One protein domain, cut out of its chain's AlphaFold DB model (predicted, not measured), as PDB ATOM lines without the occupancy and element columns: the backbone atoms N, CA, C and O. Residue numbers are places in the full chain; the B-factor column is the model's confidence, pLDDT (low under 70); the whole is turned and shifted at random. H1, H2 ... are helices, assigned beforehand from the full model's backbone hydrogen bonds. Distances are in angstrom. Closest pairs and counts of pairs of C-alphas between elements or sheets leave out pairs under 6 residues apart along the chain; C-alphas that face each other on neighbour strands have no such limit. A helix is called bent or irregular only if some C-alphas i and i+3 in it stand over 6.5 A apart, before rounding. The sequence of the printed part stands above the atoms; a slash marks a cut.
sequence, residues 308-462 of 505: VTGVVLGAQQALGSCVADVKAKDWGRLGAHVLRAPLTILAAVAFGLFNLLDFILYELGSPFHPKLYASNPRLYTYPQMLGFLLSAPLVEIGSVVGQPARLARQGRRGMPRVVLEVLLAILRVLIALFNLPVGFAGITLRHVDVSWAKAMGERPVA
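AT A GLANCE: This is residues 308 to 462 of the 505 residues of a protein of Colletotrichum chlorophyti (UniProt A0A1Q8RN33). Two helical hairpins, H1 with H2 and H3 with H4, point toward opposite ends of a long rod and overlap along its middle, where H2b packs on H4b and crosses it at a steep tilt. H4, the longest helix, runs along much of the rod; the hairpin ends at residues 329 and 410 to 413 lie toward its opposite ends. The printed part has 155 residues with four named helices, H1, H2, H3 and H4 in chain order, and no named strand: all helix. It is loose, with a radius of gyration of the C-alphas of 20.3 A and spans of 73 by 27 by 23 A.

HOW THE PARTS SIT: Begin at H4, residues 414 to 455, assigned as one helix by its hydrogen bonds but bent: C-alphas 434 and 437 are 6.6 A apart, and its arms H4a, residues 414 to 434, and H4b, residues 437 to 455, stand at 42 degrees, a steep tilt. H3, residues 382 to 409, was likewise assigned as one helix but is bent, with C-alphas 390 and 393 7.0 A apart; its arms H3a, residues 382 to 390, and H3b, residues 393 to 409, stand at 46 degrees, a steep tilt. H3b and H4a touch as a hairpin at a shallow tilt of 6 degrees, closest at the C-alphas of Val 400 and Ala 425, 5.3 A. H3a touches H4b, closest at C-alphas 389 and 439, 7.0 A. H2, residues 331 to 363, assigned as one helix, is bent too, with C-alphas 339 and 342 7.0 A apart; its arms H2a, residues 331 to 339, and H2b, residues 342 to 363, stand at 45 degrees, a steep tilt. H2b touches H4b at a steep tilt of 43 degrees, opposite ways, closest at the C-alphas of Phe 351 and Gly 442, 4.2 A. H1, residues 308 to 328, touches H2b, closest at C-alphas 314 and 345, 4.1 A, and makes a hairpin with H2a. Every O i to N i+4 pair is within hydrogen-bond range in H1, H2a, H2b, H3a, H4a and H4b; in H3b, 10 of 13 are.

IN THESE COORDINATES: Find C-alpha 414 at (32.528, 193.820, 48.704), where H4a begins; it is 30.0 A long, and H4b, 26.5 A, ends at C-alpha 455, (46.296, 137.969, 54.302). H1 starts at C-alpha 308, (30.132, 157.749, 65.798), and is 30.3 A long. H2a is 12.5 A and H2b 31.6 A long; H3a is 12.3 A and H3b 25.0 A, with a kink of 28 degrees near residue 401.

THE WHOLE: Look at Lys 329 and Arg 412 for the C-alphas farthest apart, 73.0 A. The printed part has no cut; H2 to H3 is a long link. Mean pLDDT of the printed part is 74.6, with values under 70 at residues 365 to 380 and 457 to 462, among others.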
ATOM      1  N   VAL A 308      31.165 158.495  65.057       73.69
ATOM      2  CA  VAL A 308      30.132 157.749  65.798       73.69
ATOM      3  C   VAL A 308      29.617 156.596  64.942       73.69
ATOM      4  O   VAL A 308      29.602 155.446  65.387       73.69
ATOM      5  N   THR A 309      29.290 156.873  63.679       66.19
ATOM      6  CA  THR A 309      28.996 155.832  62.688       66.19
ATOM      7  C   THR A 309      30.189 154.887  62.525       66.19
ATOM      8  O   THR A 309      29.997 153.685  62.350       66.19
ATOM      9  N   GLY A 310      31.422 155.393  62.644       71.81
ATOM     10  CA  GLY A 310      32.643 154.585  62.650       71.81
ATOM     11  C   GLY A 310      32.691 153.554  63.775       71.81
ATOM     12  O   GLY A 310      32.988 152.391  63.506       71.81
ATOM     13  N   VAL A 311      32.316 153.934  65.002       79.19
ATOM     14  CA  VAL A 311      32.199 152.993  66.130       79.19
ATOM     15  C   VAL A 311      31.176 151.907  65.812       79.19
ATOM     16  O   VAL A 311      31.472 150.722  65.947       79.19
ATOM     17  N   VAL A 312      29.978 152.301  65.368       71.56
ATOM     18  CA  VAL A 312      28.868 151.370  65.120       71.56
ATOM     19  C   VAL A 312      29.213 150.378  64.009       71.56
ATOM     20  O   VAL A 312      29.095 149.170  64.209       71.56
ATOM     21  N   LEU A 313      29.674 150.870  62.856       65.12
ATOM     22  CA  LEU A 313      30.018 150.022  61.713       65.12
ATOM     23  C   LEU A 313      31.239 149.145  62.003       65.12
ATOM     24  O   LEU A 313      31.225 147.962  61.671       65.12
ATOM     25  N   GLY A 314      32.265 149.695  62.659       72.94
ATOM     26  CA  GLY A 314      33.453 148.943  63.053       72.94
ATOM     27  C   GLY A 314      33.122 147.813  64.029       72.94
ATOM     28  O   GLY A 314      33.571 146.685  63.836       72.94
ATOM     29  N   ALA A 315      32.285 148.085  65.037       77.12
ATOM     30  CA  ALA A 315      31.850 147.079  66.002       77.12
ATOM     31  C   ALA A 315      30.959 146.015  65.350       77.12
ATOM     32  O   ALA A 315      31.146 144.826  65.595       77.12
ATOM     33  N   GLN A 316      30.028 146.422  64.482       72.25
ATOM     34  CA  GLN A 316      29.175 145.495  63.741       72.25
ATOM     35  C   GLN A 316      29.998 144.569  62.839       72.25
ATOM     36  O   GLN A 316      29.736 143.368  62.808       72.25
ATOM     37  N   GLN A 317      30.995 145.105  62.130       70.88
ATOM     38  CA  GLN A 317      31.887 144.314  61.284       70.88
ATOM     39  C   GLN A 317      32.710 143.329  62.126       70.88
ATOM     40  O   GLN A 317      32.701 142.134  61.846       70.88
ATOM     41  N   ALA A 318      33.362 143.811  63.188       78.94
ATOM     42  CA  ALA A 318      34.188 142.988  64.067       78.94
ATOM     43  C   ALA A 318      33.391 141.848  64.728       78.94
ATOM     44  O   ALA A 318      33.798 140.688  64.682       78.94
ATOM     45  N   LEU A 319      32.224 142.159  65.301       74.62
ATOM     46  CA  LEU A 319      31.362 141.166  65.943       74.62
ATOM     47  C   LEU A 319      30.741 140.205  64.924       74.62
ATOM     48  O   LEU A 319      30.651 139.009  65.191       74.62
ATOM     49  N   GLY A 320      30.333 140.712  63.757       69.38
ATOM     50  CA  GLY A 320      29.758 139.910  62.681       69.38
ATOM     51  C   GLY A 320      30.721 138.834  62.181       69.38
ATOM     52  O   GLY A 320      30.324 137.672  62.079       69.38
ATOM     53  N   SER A 321      31.986 139.198  61.950       73.31
ATOM     54  CA  SER A 321      33.039 138.262  61.548       73.31
ATOM     55  C   SER A 321      33.297 137.190  62.612       73.31
ATOM     56  O   SER A 321      33.302 136.003  62.295       73.31
ATOM     57  N   CYS A 322      33.397 137.571  63.891       74.56
ATOM     58  CA  CYS A 322      33.562 136.606  64.983       74.56
ATOM     59  C   CYS A 322      32.372 135.637  65.090       74.56
ATOM     60  O   CYS A 322      32.555 134.430  65.227       74.56
ATOM     61  N   VAL A 323      31.135 136.137  64.999       72.62
ATOM     62  CA  VAL A 323      29.926 135.295  65.054       72.62
ATOM     63  C   VAL A 323      29.854 134.335  63.866       72.62
ATOM     64  O   VAL A 323      29.415 133.194  64.033       72.62
ATOM     65  N   ALA A 324      30.263 134.774  62.673       67.19
ATOM     66  CA  ALA A 324      30.316 133.924  61.489       67.19
ATOM     67  C   ALA A 324      31.288 132.748  61.682       67.19
ATOM     68  O   ALA A 324      30.914 131.608  61.407       67.19
ATOM     69  N   ASP A 325      32.471 132.994  62.247       76.19
ATOM     70  CA  ASP A 325      33.461 131.941  62.499       76.19
ATOM     71  C   ASP A 325      33.031 130.967  63.596       76.19
ATOM     72  O   ASP A 325      33.233 129.760  63.457       76.19
ATOM     73  N   VAL A 326      32.369 131.454  64.655       78.81
ATOM     74  CA  VAL A 326      31.773 130.574  65.677       78.81
ATOM     75  C   VAL A 326      30.738 129.644  65.040       78.81
ATOM     76  O   VAL A 326      30.729 128.445  65.321       78.81
ATOM     77  N   LYS A 327      29.887 130.165  64.145       75.12
ATOM     78  CA  LYS A 327      28.915 129.344  63.403       75.12
ATOM     79  C   LYS A 327      29.596 128.346  62.465       75.12
ATOM     80  O   LYS A 327      29.106 127.227  62.329       75.12
ATOM     81  N   ALA A 328      30.712 128.730  61.852       75.38
ATOM     82  CA  ALA A 328      31.504 127.878  60.968       75.38
ATOM     83  C   ALA A 328      32.420 126.885  61.714       75.38
ATOM     84  O   ALA A 328      32.993 126.004  61.077       75.38
ATOM     85  N   LYS A 329      32.540 126.994  63.048       87.62
ATOM     86  CA  LYS A 329      33.483 126.239  63.897       87.62
ATOM     87  C   LYS A 329      34.958 126.415  63.489       87.62
ATOM     88  O   LYS A 329      35.769 125.519  63.717       87.62
ATOM     89  N   ASP A 330      35.310 127.565  62.914       79.62
ATOM     90  CA  ASP A 330      36.678 127.890  62.490       79.62
ATOM     91  C   ASP A 330      37.412 128.681  63.584       79.62
ATOM     92  O   ASP A 330      37.432 129.913  63.616       79.62
ATOM     93  N   TRP A 331      38.007 127.952  64.528       83.88
ATOM     94  CA  TRP A 331      38.687 128.536  65.690       83.88
ATOM     95  C   TRP A 331      39.973 129.293  65.336       83.88
ATOM     96  O   TRP A 331      40.359 130.214  66.058       83.88
ATOM     97  N   GLY A 332      40.628 128.928  64.228       81.62
ATOM     98  CA  GLY A 332      41.829 129.610  63.746       81.62
ATOM     99  C   GLY A 332      41.500 131.004  63.215       81.62
ATOM    100  O   GLY A 332      42.152 131.980  63.595       81.62
ATOM    101  N   ARG A 333      40.440 131.113  62.404       80.50
ATOM    102  CA  ARG A 333      39.934 132.411  61.933       80.50
ATOM    103  C   ARG A 333      39.336 133.253  63.048       80.50
ATOM    104  O   ARG A 333      39.637 134.445  63.113       80.50
ATOM    105  N   LEU A 334      38.622 132.631  63.988       83.56
ATOM    106  CA  LEU A 334      38.068 133.339  65.141       83.56
ATOM    107  C   LEU A 334      39.160 134.077  65.931       83.56
ATOM    108  O   LEU A 334      39.005 135.256  66.241       83.56
ATOM    109  N   GLY A 335      40.279 133.406  66.231       83.81
ATOM    110  CA  GLY A 335      41.400 134.024  66.941       83.81
ATOM    111  C   GLY A 335      41.980 135.229  66.191       83.81
ATOM    112  O   GLY A 335      42.258 136.266  66.794       83.81
ATOM    113  N   ALA A 336      42.094 135.128  64.867       84.19
ATOM    114  CA  ALA A 336      42.596 136.210  64.030       84.19
ATOM    115  C   ALA A 336      41.618 137.402  63.946       84.19
ATOM    116  O   ALA A 336      42.048 138.552  64.054       84.19
ATOM    117  N   HIS A 337      40.306 137.156  63.848       84.06
ATOM    118  CA  HIS A 337      39.287 138.211  63.879       84.06
ATOM    119  C   HIS A 337      39.180 138.906  65.239       84.06
ATOM    120  O   HIS A 337      39.028 140.126  65.280       84.06
ATOM    121  N   VAL A 338      39.326 138.176  66.350       87.56
ATOM    122  CA  VAL A 338      39.362 138.772  67.696       87.56
ATOM    123  C   VAL A 338      40.557 139.717  67.848       87.56
ATOM    124  O   VAL A 338      40.398 140.823  68.361       87.56
ATOM    125  N   LEU A 339      41.736 139.330  67.350       87.44
ATOM    126  CA  LEU A 339      42.934 140.181  67.373       87.44
ATOM    127  C   LEU A 339      42.815 141.401  66.450       87.44
ATOM    128  O   LEU A 339      43.338 142.470  66.762       87.44
ATOM    129  N   ARG A 340      42.114 141.257  65.322       85.25
ATOM    130  CA  ARG A 340      41.890 142.331  64.349       85.25
ATOM    131  C   ARG A 340      40.776 143.302  64.763       85.25
ATOM    132  O   ARG A 340      40.813 144.463  64.363       85.25
ATOM    133  N   ALA A 341      39.816 142.879  65.584       85.81
ATOM    134  CA  ALA A 341      38.638 143.669  65.956       85.81
ATOM    135  C   ALA A 341      38.946 145.091  66.483       85.81
ATOM    136  O   ALA A 341      38.330 146.040  65.986       85.81
ATOM    137  N   PRO A 342      39.905 145.305  67.414       89.38
ATOM    138  CA  PRO A 342      40.251 146.651  67.874       89.38
ATOM    139  C   PRO A 342      40.791 147.535  66.747       89.38
ATOM    140  O   PRO A 342      40.451 148.716  66.672       89.38
ATOM    141  N   LEU A 343      41.590 146.957  65.842       86.94
ATOM    142  CA  LEU A 343      42.120 147.659  64.677       86.94
ATOM    143  C   LEU A 343      40.995 148.052  63.714       86.94
ATOM    144  O   LEU A 343      40.973 149.192  63.264       86.94
ATOM    145  N   THR A 344      40.049 147.155  63.423       80.56
ATOM    146  CA  THR A 344      38.907 147.447  62.541       80.56
ATOM    147  C   THR A 344      38.038 148.577  63.097       80.56
ATOM    148  O   THR A 344      37.665 149.487  62.354       80.56
ATOM    149  N   ILE A 345      37.760 148.569  64.405       84.94
ATOM    150  CA  ILE A 345      36.995 149.635  65.070       84.94
ATOM    151  C   ILE A 345      37.769 150.955  65.026       84.94
ATOM    152  O   ILE A 345      37.226 151.969  64.589       84.94
ATOM    153  N   LEU A 346      39.044 150.952  65.424       87.00
ATOM    154  CA  LEU A 346      39.872 152.158  65.438       87.00
ATOM    155  C   LEU A 346      40.042 152.748  64.033       87.00
ATOM    156  O   LEU A 346      39.928 153.960  63.858       87.00
ATOM    157  N   ALA A 347      40.258 151.895  63.029       83.19
ATOM    158  CA  ALA A 347      40.330 152.295  61.630       83.19
ATOM    159  C   ALA A 347      39.021 152.953  61.179       83.19
ATOM    160  O   ALA A 347      39.061 154.021  60.575       83.19
ATOM    161  N   ALA A 348      37.864 152.370  61.504       79.06
ATOM    162  CA  ALA A 348      36.562 152.933  61.152       79.06
ATOM    163  C   ALA A 348      36.306 154.287  61.840       79.06
ATOM    164  O   ALA A 348      35.839 155.222  61.195       79.06
ATOM    165  N   VAL A 349      36.654 154.431  63.120       85.50
ATOM    166  CA  VAL A 349      36.490 155.691  63.867       85.50
ATOM    167  C   VAL A 349      37.398 156.790  63.323       85.50
ATOM    168  O   VAL A 349      36.920 157.886  63.027       85.50
ATOM    169  N   ALA A 350      38.692 156.503  63.149       85.44
ATOM    170  CA  ALA A 350      39.659 157.467  62.629       85.44
ATOM    171  C   ALA A 350      39.300 157.908  61.202       85.44
ATOM    172  O   ALA A 350      39.351 159.094  60.877       85.44
ATOM    173  N   PHE A 351      38.862 156.964  60.366       79.25
ATOM    174  CA  PHE A 351      38.406 157.250  59.010       79.25
ATOM    175  C   PHE A 351      37.084 158.038  58.988       79.25
ATOM    176  O   PHE A 351      36.909 158.923  58.154       79.25
ATOM    177  N   GLY A 352      36.174 157.770  59.929       76.56
ATOM    178  CA  GLY A 352      34.948 158.546  60.115       76.56
ATOM    179  C   GLY A 352      35.219 159.991  60.531       76.56
ATOM    180  O   GLY A 352      34.599 160.907  60.000       76.56
ATOM    181  N   LEU A 353      36.184 160.219  61.428       83.31
ATOM    182  CA  LEU A 353      36.608 161.572  61.801       83.31
ATOM    183  C   LEU A 353      37.242 162.315  60.619       83.31
ATOM    184  O   LEU A 353      36.906 163.473  60.387       83.31
ATOM    185  N   PHE A 354      38.096 161.638  59.847       83.19
ATOM    186  CA  PHE A 354      38.657 162.188  58.614       83.19
ATOM    187  C   PHE A 354      37.556 162.641  57.637       83.19
ATOM    188  O   PHE A 354      37.587 163.773  57.155       83.19
ATOM    189  N   ASN A 355      36.553 161.790  57.393       74.94
ATOM    190  CA  ASN A 355      35.439 162.097  56.491       74.94
ATOM    191  C   ASN A 355      34.566 163.256  56.990       74.94
ATOM    192  O   ASN A 355      34.107 164.060  56.181       74.94
ATOM    193  N   LEU A 356      34.344 163.361  58.303       77.56
ATOM    194  CA  LEU A 356      33.599 164.473  58.891       77.56
ATOM    195  C   LEU A 356      34.326 165.804  58.674       77.56
ATOM    196  O   LEU A 356      33.702 166.790  58.294       77.56
ATOM    197  N   LEU A 357      35.642 165.835  58.895       80.56
ATOM    198  CA  LEU A 357      36.452 167.038  58.693       80.56
ATOM    199  C   LEU A 357      36.502 167.442  57.213       80.56
ATOM    200  O   LEU A 357      36.371 168.623  56.904       80.56
ATOM    201  N   ASP A 358      36.617 166.470  56.306       74.12
ATOM    202  CA  ASP A 358      36.563 166.698  54.854       74.12
ATOM    203  C   ASP A 358      35.185 167.227  54.409       74.12
ATOM    204  O   ASP A 358      35.080 168.146  53.597       74.12
ATOM    205  N   PHE A 359      34.107 166.720  55.014       70.31
ATOM    206  CA  PHE A 359      32.753 167.227  54.794       70.31
ATOM    207  C   PHE A 359      32.565 168.658  55.323       70.31
ATOM    208  O   PHE A 359      31.949 169.482  54.655       70.31
ATOM    209  N   ILE A 360      33.120 168.993  56.488       73.50
ATOM    210  CA  ILE A 360      33.068 170.367  57.007       73.50
ATOM    211  C   ILE A 360      33.826 171.322  56.071       73.50
ATOM    212  O   ILE A 360      33.334 172.413  55.794       73.50
ATOM    213  N   LEU A 361      34.985 170.918  55.538       73.00
ATOM    214  CA  LEU A 361      35.719 171.711  54.541       73.00
ATOM    215  C   LEU A 361      34.871 172.001  53.297       73.00
ATOM    216  O   LEU A 361      34.887 173.130  52.801       73.00
ATOM    217  N   TYR A 362      34.107 171.010  52.828       67.94
ATOM    218  CA  TYR A 362      33.176 171.180  51.714       67.94
ATOM    219  C   TYR A 362      32.108 172.240  51.985       67.94
ATOM    220  O   TYR A 362      31.966 173.178  51.203       67.94
ATOM    221  N   GLU A 363      31.371 172.093  53.089       65.25
ATOM    222  CA  GLU A 363      30.260 172.984  53.451       65.25
ATOM    223  C   GLU A 363      30.732 174.432  53.664       65.25
ATOM    224  O   GLU A 363      29.990 175.380  53.422       65.25
ATOM    225  N   LEU A 364      32.002 174.626  54.036       70.69
ATOM    226  CA  LEU A 364      32.633 175.945  54.128       70.69
ATOM    227  C   LEU A 364      33.038 176.542  52.764       70.69
ATOM    228  O   LEU A 364      33.767 177.537  52.729       70.69
ATOM    229  N   GLY A 365      32.601 175.963  51.642       64.50
ATOM    230  CA  GLY A 365      32.827 176.503  50.299       64.50
ATOM    231  C   GLY A 365      34.273 176.373  49.817       64.50
ATOM    232  O   GLY A 365      34.762 177.232  49.075       64.50
ATOM    233  N   SER A 366      34.980 175.330  50.262       66.56
ATOM    234  CA  SER A 366      36.327 175.020  49.782       66.56
ATOM    235  C   SER A 366      36.371 174.945  48.238       66.56
ATOM    236  O   SER A 366      35.527 174.285  47.626       66.56
ATOM    237  N   PRO A 367      37.351 175.593  47.568       59.75
ATOM    238  CA  PRO A 367      37.562 175.429  46.127       59.75
ATOM    239  C   PRO A 367      38.208 174.089  45.781       59.75
ATOM    240  O   PRO A 367      38.237 173.697  44.611       59.75
ATOM    241  N   PHE A 368      38.736 173.384  46.783       58.75
ATOM    242  CA  PHE A 368      38.967 171.963  46.678       58.75
ATOM    243  C   PHE A 368      37.583 171.313  46.670       58.75
ATOM    244  O   PHE A 368      37.030 170.964  47.710       58.75
ATOM    245  N   HIS A 369      36.993 171.185  45.474       51.16
ATOM    246  CA  HIS A 369      35.827 170.328  45.306       51.16
ATOM    247  C   HIS A 369      36.171 169.007  45.978       51.16
ATOM    248  O   HIS A 369      37.207 168.429  45.622       51.16
ATOM    249  N   PRO A 370      35.366 168.533  46.935       46.81
ATOM    250  CA  PRO A 370      35.674 167.302  47.606       46.81
ATOM    251  C   PRO A 370      35.695 166.259  46.514       46.81
ATOM    252  O   PRO A 370      34.668 165.824  45.992       46.81
ATOM    253  N   LYS A 371      36.887 165.773  46.204       48.53
ATOM    254  CA  LYS A 371      36.980 164.355  45.960       48.53
ATOM    255  C   LYS A 371      36.746 163.776  47.340       48.53
ATOM    256  O   LYS A 371      37.722 163.491  48.022       48.53
ATOM    257  N   LEU A 372      35.472 163.647  47.721       43.56
ATOM    258  CA  LEU A 372      34.902 163.089  48.958       43.56
ATOM    259  C   LEU A 372      35.338 161.619  49.211       43.56
ATOM    260  O   LEU A 372      34.661 160.817  49.841       43.56
ATOM    261  N   TYR A 373      36.456 161.242  48.600       50.12
ATOM    262  CA  TYR A 373      36.744 160.050  47.819       50.12
ATOM    263  C   TYR A 373      38.242 159.829  47.715       50.12
ATOM    264  O   TYR A 373      38.634 158.704  47.438       50.12
ATOM    265  N   ALA A 374      39.073 160.847  47.968       48.25
ATOM    266  CA  ALA A 374      40.524 160.740  48.022       48.25
ATOM    267  C   ALA A 374      41.025 159.643  48.973       48.25
ATOM    268  O   ALA A 374      42.181 159.275  48.879       48.25
ATOM    269  N   SER A 375      40.182 159.110  49.854       51.62
ATOM    270  CA  SER A 375      40.500 158.049  50.805       51.62
ATOM    271  C   SER A 375      39.807 156.711  50.504       51.62
ATOM    272  O   SER A 375      39.980 155.764  51.270       51.62
ATOM    273  N   ASN A 376      39.016 156.593  49.426       58.50
ATOM    274  CA  ASN A 376      38.358 155.332  49.082       58.50
ATOM    275  C   ASN A 376      39.406 154.333  48.553       58.50
ATOM    276  O   ASN A 376      39.892 154.502  47.427       58.50
ATOM    277  N   PRO A 377      39.721 153.258  49.303       55.66
ATOM    278  CA  PRO A 377      40.760 152.312  48.913       55.66
ATOM    279  C   PRO A 377      40.381 151.481  47.678       55.66
ATOM    280  O   PRO A 377      41.244 150.806  47.121       55.66
ATOM    281  N   ARG A 378      39.111 151.516  47.236       54.59
ATOM    282  CA  ARG A 378      38.678 150.936  45.955       54.59
ATOM    283  C   ARG A 378      39.087 151.799  44.759       54.59
ATOM    284  O   ARG A 378      39.287 151.265  43.676       54.59
ATOM    285  N   LEU A 379      39.209 153.114  44.947       51.81
ATOM    286  CA  LEU A 379      39.335 154.080  43.848       51.81
ATOM    287  C   LEU A 379      40.739 154.658  43.694       51.81
ATOM    288  O   LEU A 379      41.110 155.028  42.579       51.81
ATOM    289  N   TYR A 380      41.500 154.741  44.785       61.75
ATOM    290  CA  TYR A 380      42.809 155.384  44.808       61.75
ATOM    291  C   TYR A 380      43.849 154.508  45.498       61.75
ATOM    292  O   TYR A 380      43.579 153.832  46.492       61.75
ATOM    293  N   THR A 381      45.070 154.528  44.968       71.25
ATOM    294  CA  THR A 381      46.211 153.876  45.611       71.25
ATOM    295  C   THR A 381      46.607 154.643  46.867       71.25
ATOM    296  O   THR A 381      46.435 155.857  46.937       71.25
ATOM    297  N   TYR A 382      47.189 153.964  47.856       77.06
ATOM    298  CA  TYR A 382      47.643 154.606  49.093       77.06
ATOM    299  C   TYR A 382      48.498 155.878  48.864       77.06
ATOM    300  O   TYR A 382      48.181 156.905  49.466       77.06
ATOM    301  N   PRO A 383      49.470 155.905  47.926       79.19
ATOM    302  CA  PRO A 383      50.199 157.131  47.592       79.19
ATOM    303  C   PRO A 383      49.326 158.256  47.021       79.19
ATOM    304  O   PRO A 383      49.557 159.420  47.334       79.19
ATOM    305  N   GLN A 384      48.316 157.935  46.203       75.19
ATOM    306  CA  GLN A 384      47.372 158.936  45.691       75.19
ATOM    307  C   GLN A 384      46.543 159.535  46.830       75.19
ATOM    308  O   GLN A 384      46.380 160.751  46.881       75.19
ATOM    309  N   MET A 385      46.078 158.695  47.762       76.50
ATOM    310  CA  MET A 385      45.298 159.138  48.922       76.50
ATOM    311  C   MET A 385      46.097 160.098  49.807       76.50
ATOM    312  O   MET A 385      45.617 161.176  50.157       76.50
ATOM    313  N   LEU A 386      47.353 159.748  50.099       83.12
ATOM    314  CA  LEU A 386      48.266 160.627  50.828       83.12
ATOM    315  C   LEU A 386      48.590 161.907  50.052       83.12
ATOM    316  O   LEU A 386      48.643 162.977  50.647       83.12
ATOM    317  N   GLY A 387      48.774 161.821  48.733       82.06
ATOM    318  CA  GLY A 387      49.026 162.990  47.890       82.06
ATOM    319  C   GLY A 387      47.896 164.017  47.965       82.06
ATOM    320  O   GLY A 387      48.161 165.207  48.132       82.06
ATOM    321  N   PHE A 388      46.638 163.567  47.922       79.94
ATOM    322  CA  PHE A 388      45.486 164.452  48.097       79.94
ATOM    323  C   PHE A 388      45.464 165.092  49.487       79.94
ATOM    324  O   PHE A 388      45.350 166.314  49.582       79.94
ATOM    325  N   LEU A 389      45.657 164.291  50.539       83.94
ATOM    326  CA  LEU A 389      45.695 164.759  51.925       83.94
ATOM    327  C   LEU A 389      46.783 165.826  52.150       83.94
ATOM    328  O   LEU A 389      46.518 166.864  52.750       83.94
ATOM    329  N   LEU A 390      47.992 165.598  51.629       86.12
ATOM    330  CA  LEU A 390      49.123 166.527  51.732       86.12
ATOM    331  C   LEU A 390      48.907 167.811  50.925       86.12
ATOM    332  O   LEU A 390      49.392 168.873  51.311       86.12
ATOM    333  N   SER A 391      48.178 167.731  49.810       84.38
ATOM    334  CA  SER A 391      47.891 168.894  48.969       84.38
ATOM    335  C   SER A 391      46.788 169.801  49.523       84.38
ATOM    336  O   SER A 391      46.764 170.984  49.184       84.38
ATOM    337  N   ALA A 392      45.898 169.286  50.382       82.31
ATOM    338  CA  ALA A 392      44.708 170.011  50.829       82.31
ATOM    339  C   ALA A 392      45.025 171.366  51.501       82.31
ATOM    340  O   ALA A 392      44.475 172.375  51.058       82.31
ATOM    341  N   PRO A 393      45.969 171.470  52.463       86.38
ATOM    342  CA  PRO A 393      46.309 172.765  53.055       86.38
ATOM    343  C   PRO A 393      46.870 173.763  52.038       86.38
ATOM    344  O   PRO A 393      46.575 174.951  52.117       86.38
ATOM    345  N   LEU A 394      47.653 173.297  51.058       84.12
ATOM    346  CA  LEU A 394      48.249 174.157  50.029       84.12
ATOM    347  C   LEU A 394      47.183 174.742  49.097       84.12
ATOM    348  O   LEU A 394      47.257 175.918  48.736       84.12
ATOM    349  N   VAL A 395      46.177 173.943  48.731       81.56
ATOM    350  CA  VAL A 395      45.045 174.410  47.919       81.56
ATOM    351  C   VAL A 395      44.210 175.428  48.693       81.56
ATOM    352  O   VAL A 395      43.874 176.480  48.144       81.56
ATOM    353  N   GLU A 396      43.936 175.169  49.974       84.00
ATOM    354  CA  GLU A 396      43.211 176.119  50.819       84.00
ATOM    355  C   GLU A 396      43.972 177.435  50.986       84.00
ATOM    356  O   GLU A 396      43.377 178.500  50.832       84.00
ATOM    357  N   ILE A 397      45.293 177.395  51.184       83.62
ATOM    358  CA  ILE A 397      46.142 178.596  51.219       83.62
ATOM    359  C   ILE A 397      46.054 179.363  49.891       83.62
ATOM    360  O   ILE A 397      45.909 180.586  49.887       83.62
ATOM    361  N   GLY A 398      46.073 178.663  48.753       77.75
ATOM    362  CA  GLY A 398      45.860 179.280  47.443       77.75
ATOM    363  C   GLY A 398      44.498 179.982  47.326       77.75
ATOM    364  O   GLY A 398      44.396 181.040  46.696       77.75
ATOM    365  N   SER A 399      43.462 179.447  47.983       72.88
ATOM    366  CA  SER A 399      42.123 180.053  48.024       72.88
ATOM    367  C   SER A 399      42.083 181.381  48.777       72.88
ATOM    368  O   SER A 399      41.437 182.317  48.299       72.88
ATOM    369  N   VAL A 400      42.834 181.486  49.885       72.25
ATOM    370  CA  VAL A 400      42.946 182.695  50.722       72.25
ATOM    371  C   VAL A 400      43.410 183.885  49.881       72.25
ATOM    372  O   VAL A 400      42.964 185.009  50.087       72.25
ATOM    373  N   VAL A 401      44.287 183.642  48.904       72.06
ATOM    374  CA  VAL A 401      44.838 184.689  48.034       72.06
ATOM    375  C   VAL A 401      43.955 184.920  46.800       72.06
ATOM    376  O   VAL A 401      43.724 186.062  46.397       72.06
ATOM    377  N   GLY A 402      43.440 183.851  46.184       72.31
ATOM    378  CA  GLY A 402      42.738 183.922  44.899       72.31
ATOM    379  C   GLY A 402      41.271 184.367  44.966       72.31
ATOM    380  O   GLY A 402      40.812 185.105  44.087       72.31
ATOM    381  N   GLN A 403      40.517 183.934  45.983       72.62
ATOM    382  CA  GLN A 403      39.074 184.202  46.079       72.62
ATOM    383  C   GLN A 403      38.755 185.665  46.434       72.62
ATOM    384  O   GLN A 403      37.943 186.267  45.722       72.62
ATOM    385  N   PRO A 404      39.417 186.301  47.425       70.88
ATOM    386  CA  PRO A 404      39.178 187.710  47.739       70.88
ATOM    387  C   PRO A 404      39.468 188.640  46.559       70.88
ATOM    388  O   PRO A 404      38.699 189.561  46.292       70.88
ATOM    389  N   ALA A 405      40.530 188.363  45.795       71.00
ATOM    390  CA  ALA A 405      40.880 189.126  44.598       71.00
ATOM    391  C   ALA A 405      39.824 188.994  43.484       71.00
ATOM    392  O   ALA A 405      39.520 189.974  42.800       71.00
ATOM    393  N   ARG A 406      39.226 187.807  43.307       71.25
ATOM    394  CA  ARG A 406      38.101 187.593  42.375       71.25
ATOM    395  C   ARG A 406      36.839 188.330  42.818       71.25
ATOM    396  O   ARG A 406      36.225 189.013  42.002       71.25
ATOM    397  N   LEU A 407      36.480 188.228  44.096       67.88
ATOM    398  CA  LEU A 407      35.286 188.866  44.660       67.88
ATOM    399  C   LEU A 407      35.398 190.396  44.662       67.88
ATOM    400  O   LEU A 407      34.424 191.086  44.364       67.88
ATOM    401  N   ALA A 408      36.594 190.933  44.912       68.00
ATOM    402  CA  ALA A 408      36.870 192.365  44.818       68.00
ATOM    403  C   ALA A 408      36.681 192.906  43.387       68.00
ATOM    404  O   ALA A 408      36.190 194.022  43.214       68.00
ATOM    405  N   ARG A 409      37.007 192.109  42.358       72.88
ATOM    406  CA  ARG A 409      36.834 192.478  40.940       72.88
ATOM    407  C   ARG A 409      35.377 192.457  40.463       72.88
ATOM    408  O   ARG A 409      35.073 193.128  39.484       72.88
ATOM    409  N   GLN A 410      34.479 191.725  41.127       67.75
ATOM    410  CA  GLN A 410      33.077 191.577  40.698       67.75
ATOM    411  C   GLN A 410      32.141 192.727  41.119       67.75
ATOM    412  O   GLN A 410      31.032 192.812  40.607       67.75
ATOM    413  N   GLY A 411      32.593 193.658  41.967       57.19
ATOM    414  CA  GLY A 411      31.950 194.964  42.159       57.19
ATOM    415  C   GLY A 411      30.662 195.009  43.009       57.19
ATOM    416  O   GLY A 411      29.691 194.297  42.788       57.19
ATOM    417  N   ARG A 412      30.646 195.972  43.947       52.22
ATOM    418  CA  ARG A 412      29.492 196.551  44.680       52.22
ATOM    419  C   ARG A 412      28.707 195.651  45.659       52.22
ATOM    420  O   ARG A 412      27.490 195.550  45.570       52.22
ATOM    421  N   ARG A 413      29.406 195.115  46.674       54.16
ATOM    422  CA  ARG A 413      28.990 194.979  48.112       54.16
ATOM    423  C   ARG A 413      30.134 194.360  48.963       54.16
ATOM    424  O   ARG A 413      29.921 193.499  49.810       54.16
ATOM    425  N   GLY A 414      31.380 194.740  48.657       57.84
ATOM    426  CA  GLY A 414      32.528 193.820  48.704       57.84
ATOM    427  C   GLY A 414      33.267 193.625  50.032       57.84
ATOM    428  O   GLY A 414      33.749 192.525  50.259       57.84
ATOM    429  N   MET A 415      33.371 194.620  50.920       65.69
ATOM    430  CA  MET A 415      34.323 194.519  52.044       65.69
ATOM    431  C   MET A 415      33.928 193.490  53.120       65.69
ATOM    432  O   MET A 415      34.763 192.656  53.455       65.69
ATOM    433  N   PRO A 416      32.675 193.451  53.621       73.62
ATOM    434  CA  PRO A 416      32.290 192.473  54.642       73.62
ATOM    435  C   PRO A 416      32.335 191.030  54.129       73.62
ATOM    436  O   PRO A 416      32.731 190.132  54.859       73.62
ATOM    437  N   ARG A 417      31.980 190.812  52.853       70.94
ATOM    438  CA  ARG A 417      32.096 189.498  52.202       70.94
ATOM    439  C   ARG A 417      33.550 189.086  52.021       70.94
ATOM    440  O   ARG A 417      33.882 187.954  52.320       70.94
ATOM    441  N   VAL A 418      34.422 189.997  51.590       73.31
ATOM    442  CA  VAL A 418      35.859 189.717  51.460       73.31
ATOM    443  C   VAL A 418      36.485 189.389  52.819       73.31
ATOM    444  O   VAL A 418      37.229 188.421  52.917       73.31
ATOM    445  N   VAL A 419      36.144 190.133  53.875       79.38
ATOM    446  CA  VAL A 419      36.608 189.844  55.242       79.38
ATOM    447  C   VAL A 419      36.098 188.484  55.723       79.38
ATOM    448  O   VAL A 419      36.885 187.695  56.242       79.38
ATOM    449  N   LEU A 420      34.811 188.184  55.518       81.06
ATOM    450  CA  LEU A 420      34.232 186.889  55.872       81.06
ATOM    451  C   LEU A 420      34.922 185.739  55.125       81.06
ATOM    452  O   LEU A 420      35.265 184.743  55.748       81.06
ATOM    453  N   GLU A 421      35.195 185.894  53.830       80.25
ATOM    454  CA  GLU A 421      35.890 184.874  53.038       80.25
ATOM    455  C   GLU A 421      37.338 184.660  53.476       80.25
ATOM    456  O   GLU A 421      37.800 183.525  53.504       80.25
ATOM    457  N   VAL A 422      38.059 185.711  53.876       80.94
ATOM    458  CA  VAL A 422      39.409 185.559  54.441       80.94
ATOM    459  C   VAL A 422      39.358 184.772  55.754       80.94
ATOM    460  O   VAL A 422      40.167 183.866  55.952       80.94
ATOM    461  N   LEU A 423      38.393 185.067  56.632       84.12
ATOM    462  CA  LEU A 423      38.203 184.329  57.885       84.12
ATOM    463  C   LEU A 423      37.826 182.863  57.634       84.12
ATOM    464  O   LEU A 423      38.404 181.969  58.253       84.12
ATOM    465  N   LEU A 424      36.903 182.611  56.702       84.12
ATOM    466  CA  LEU A 424      36.519 181.261  56.287       84.12
ATOM    467  C   LEU A 424      37.704 180.511  55.679       84.12
ATOM    468  O   LEU A 424      37.923 179.355  56.016       84.12
ATOM    469  N   ALA A 425      38.516 181.161  54.849       81.56
ATOM    470  CA  ALA A 425      39.685 180.542  54.241       81.56
ATOM    471  C   ALA A 425      40.756 180.177  55.285       81.56
ATOM    472  O   ALA A 425      41.308 179.080  55.229       81.56
ATOM    473  N   ILE A 426      41.001 181.031  56.287       85.81
ATOM    474  CA  ILE A 426      41.877 180.698  57.426       85.81
ATOM    475  C   ILE A 426      41.326 179.485  58.183       85.81
ATOM    476  O   ILE A 426      42.071 178.549  58.472       85.81
ATOM    477  N   LEU A 427      40.021 179.470  58.467       88.44
ATOM    478  CA  LEU A 427      39.366 178.346  59.131       88.44
ATOM    479  C   LEU A 427      39.505 177.047  58.317       88.44
ATOM    480  O   LEU A 427      39.853 176.015  58.888       88.44
ATOM    481  N   ARG A 428      39.312 177.095  56.992       87.81
ATOM    482  CA  ARG A 428      39.508 175.942  56.097       87.81
ATOM    483  C   ARG A 428      40.951 175.434  56.130       87.81
ATOM    484  O   ARG A 428      41.161 174.234  56.272       87.81
ATOM    485  N   VAL A 429      41.951 176.319  56.096       88.44
ATOM    486  CA  VAL A 429      43.369 175.925  56.231       88.44
ATOM    487  C   VAL A 429      43.627 175.232  57.570       88.44
ATOM    488  O   VAL A 429      44.274 174.186  57.599       88.44
ATOM    489  N   LEU A 430      43.106 175.770  58.677       90.31
ATOM    490  CA  LEU A 430      43.270 175.174  60.006       90.31
ATOM    491  C   LEU A 430      42.622 173.789  60.099       90.31
ATOM    492  O   LEU A 430      43.237 172.860  60.618       90.31
ATOM    493  N   ILE A 431      41.412 173.630  59.558       88.50
ATOM    494  CA  ILE A 431      40.724 172.336  59.508       88.50
ATOM    495  C   ILE A 431      41.508 171.351  58.630       88.50
ATOM    496  O   ILE A 431      41.707 170.212  59.044       88.50
ATOM    497  N   ALA A 432      42.024 171.772  57.469       86.50
ATOM    498  CA  ALA A 432      42.846 170.926  56.602       86.50
ATOM    499  C   ALA A 432      44.157 170.487  57.284       86.50
ATOM    500  O   ALA A 432      44.549 169.324  57.186       86.50
ATOM    501  N   LEU A 433      44.809 171.389  58.028       90.31
ATOM    502  CA  LEU A 433      45.999 171.081  58.829       90.31
ATOM    503  C   LEU A 433      45.690 170.120  59.980       90.31
ATOM    504  O   LEU A 433      46.469 169.206  60.239       90.31
ATOM    505  N   PHE A 434      44.550 170.286  60.649       90.50
ATOM    506  CA  PHE A 434      44.098 169.349  61.677       90.50
ATOM    507  C   PHE A 434      43.740 167.978  61.086       90.50
ATOM    508  O   PHE A 434      43.983 166.944  61.708       90.50
ATOM    509  N   ASN A 435      43.212 167.954  59.861       87.94
ATOM    510  CA  ASN A 435      42.825 166.726  59.181       87.94
ATOM    511  C   ASN A 435      44.027 165.916  58.660       87.94
ATOM    512  O   ASN A 435      43.884 164.726  58.411       87.94
ATOM    513  N   LEU A 436      45.223 166.501  58.531       88.56
ATOM    514  CA  LEU A 436      46.445 165.791  58.119       88.56
ATOM    515  C   LEU A 436      46.785 164.578  59.007       88.56
ATOM    516  O   LEU A 436      46.846 163.465  58.483       88.56
ATOM    517  N   PRO A 437      47.002 164.727  60.328       89.75
ATOM    518  CA  PRO A 437      47.320 163.586  61.187       89.75
ATOM    519  C   PRO A 437      46.156 162.592  61.292       89.75
ATOM    520  O   PRO A 437      46.382 161.382  61.268       89.75
ATOM    521  N   VAL A 438      44.913 163.085  61.352       86.38
ATOM    522  CA  VAL A 438      43.703 162.248  61.430       86.38
ATOM    523  C   VAL A 438      43.520 161.428  60.155       86.38
ATOM    524  O   VAL A 438      43.315 160.218  60.222       86.38
ATOM    525  N   GLY A 439      43.644 162.065  58.995       83.44
ATOM    526  CA  GLY A 439      43.566 161.438  57.683       83.44
ATOM    527  C   GLY A 439      44.699 160.456  57.452       83.44
ATOM    528  O   GLY A 439      44.447 159.348  56.989       83.44
ATOM    529  N   PHE A 440      45.929 160.795  57.847       88.69
ATOM    530  CA  PHE A 440      47.057 159.871  57.757       88.69
ATOM    531  C   PHE A 440      46.789 158.612  58.584       88.69
ATOM    532  O   PHE A 440      46.893 157.503  58.060       88.69
ATOM    533  N   ALA A 441      46.378 158.766  59.847       87.56
ATOM    534  CA  ALA A 441      46.033 157.645  60.714       87.56
ATOM    535  C   ALA A 441      44.852 156.836  60.154       87.56
ATOM    536  O   ALA A 441      44.956 155.621  60.017       87.56
ATOM    537  N   GLY A 442      43.761 157.496  59.762       83.12
ATOM    538  CA  GLY A 442      42.569 156.857  59.205       83.12
ATOM    539  C   GLY A 442      42.857 156.067  57.930       83.12
ATOM    540  O   GLY A 442      42.519 154.886  57.852       83.12
ATOM    541  N   ILE A 443      43.525 156.680  56.947       81.00
ATOM    542  CA  ILE A 443      43.893 156.038  55.675       81.00
ATOM    543  C   ILE A 443      44.845 154.865  55.929       81.00
ATOM    544  O   ILE A 443      44.631 153.779  55.388       81.00
ATOM    545  N   THR A 444      45.868 155.053  56.768       87.06
ATOM    546  CA  THR A 444      46.873 154.016  57.052       87.06
ATOM    547  C   THR A 444      46.260 152.835  57.793       87.06
ATOM    548  O   THR A 444      46.392 151.702  57.337       87.06
ATOM    549  N   LEU A 445      45.536 153.078  58.890       85.25
ATOM    550  CA  LEU A 445      44.885 152.024  59.674       85.25
ATOM    551  C   LEU A 445      43.875 151.248  58.828       85.25
ATOM    552  O   LEU A 445      43.834 150.022  58.897       85.25
ATOM    553  N   ARG A 446      43.114 151.936  57.969       76.56
ATOM    554  CA  ARG A 446      42.200 151.283  57.028       76.56
ATOM    555  C   ARG A 446      42.946 150.445  55.990       76.56
ATOM    556  O   ARG A 446      42.500 149.350  55.663       76.56
ATOM    557  N   HIS A 447      44.082 150.920  55.484       77.44
ATOM    558  CA  HIS A 447      44.904 150.164  54.540       77.44
ATOM    559  C   HIS A 447      45.510 148.906  55.179       77.44
ATOM    560  O   HIS A 447      45.525 147.844  54.550       77.44
ATOM    561  N   VAL A 448      45.956 149.001  56.435       81.94
ATOM    562  CA  VAL A 448      46.446 147.863  57.225       81.94
ATOM    563  C   VAL A 448      45.318 146.867  57.497       81.94
ATOM    564  O   VAL A 448      45.499 145.685  57.230       81.94
ATOM    565  N   ASP A 449      44.140 147.327  57.931       76.88
ATOM    566  CA  ASP A 449      42.954 146.482  58.157       76.88
ATOM    567  C   ASP A 449      42.558 145.697  56.892       76.88
ATOM    568  O   ASP A 449      42.359 144.485  56.942       76.88
ATOM    569  N   VAL A 450      42.529 146.359  55.730       71.06
ATOM    570  CA  VAL A 450      42.244 145.713  54.435       71.06
ATOM    571  C   VAL A 450      43.347 144.730  54.030       71.06
ATOM    572  O   VAL A 450      43.060 143.679  53.455       71.06
ATOM    573  N   SER A 451      44.610 145.053  54.303       74.75
ATOM    574  CA  SER A 451      45.741 144.172  53.987       74.75
ATOM    575  C   SER A 451      45.753 142.928  54.877       74.75
ATOM    576  O   SER A 451      46.008 141.832  54.383       74.75
ATOM    577  N   TRP A 452      45.401 143.075  56.158       77.56
ATOM    578  CA  TRP A 452      45.233 141.961  57.090       77.56
ATOM    579  C   TRP A 452      44.072 141.058  56.654       77.56
ATOM    580  O   TRP A 452      44.256 139.846  56.566       77.56
ATOM    581  N   ALA A 453      42.927 141.629  56.259       69.12
ATOM    582  CA  ALA A 453      41.819 140.869  55.665       69.12
ATOM    583  C   ALA A 453      42.298 139.972  54.509       69.12
ATOM    584  O   ALA A 453      42.127 138.752  54.528       69.12
ATOM    585  N   LYS A 454      43.000 140.573  53.539       66.06
ATOM    586  CA  LYS A 454      43.555 139.858  52.381       66.06
ATOM    587  C   LYS A 454      44.507 138.735  52.791       66.06
ATOM    588  O   LYS A 454      44.454 137.659  52.201       66.06
ATOM    589  N   ALA A 455      45.356 138.968  53.793       72.06
ATOM    590  CA  ALA A 455      46.296 137.969  54.302       72.06
ATOM    591  C   ALA A 455      45.592 136.767  54.960       72.06
ATOM    592  O   ALA A 455      46.088 135.649  54.867       72.06
ATOM    593  N   MET A 456      44.408 136.963  55.550       71.75
ATOM    594  CA  MET A 456      43.559 135.878  56.077       71.75
ATOM    595  C   MET A 456      42.775 135.121  54.987       71.75
ATOM    596  O   MET A 456      41.908 134.286  55.275       71.75
ATOM    597  N   GLY A 457      43.053 135.415  53.713       59.19
ATOM    598  CA  GLY A 457      42.318 134.867  52.579       59.19
ATOM    599  C   GLY A 457      40.885 135.393  52.494       59.19
ATOM    600  O   GLY A 457      40.092 134.866  51.711       59.19
ATOM    601  N   GLU A 458      40.535 136.423  53.273       59.88
ATOM    602  CA  GLU A 458      39.320 137.181  53.030       59.88
ATOM    603  C   GLU A 458      39.559 137.952  51.741       59.88
ATOM    604  O   GLU A 458      40.360 138.891  51.664       59.88
ATOM    605  N   ARG A 459      38.857 137.562  50.679       46.75
ATOM    606  CA  ARG A 459      38.676 138.509  49.588       46.75
ATOM    607  C   ARG A 459      37.994 139.733  50.206       46.75
ATOM    608  O   ARG A 459      37.118 139.528  51.051       46.75
ATOM    609  N   PRO A 460      38.372 140.976  49.832       45.62
ATOM    610  CA  PRO A 460      37.512 142.117  50.135       45.62
ATOM    611  C   PRO A 460      36.120 141.664  49.733       45.62
ATOM    612  O   PRO A 460      36.010 141.222  48.586       45.62
ATOM    613  N   VAL A 461      35.187 141.601  50.703       44.09
ATOM    614  CA  VAL A 461      33.839 141.022  50.542       44.09
ATOM    615  C   VAL A 461      33.429 141.357  49.128       44.09
ATOM    616  O   VAL A 461      33.432 142.554  48.829       44.09
ATOM    617  N   ALA A 462      33.385 140.315  48.278       45.03
ATOM    618  CA  ALA A 462      33.650 140.372  46.836       45.03
ATOM    619  C   ALA A 462      33.136 141.674  46.236       45.03
ATOM    620  O   ALA A 462      32.083 142.106  46.666       45.03
TER     621      ALA A 462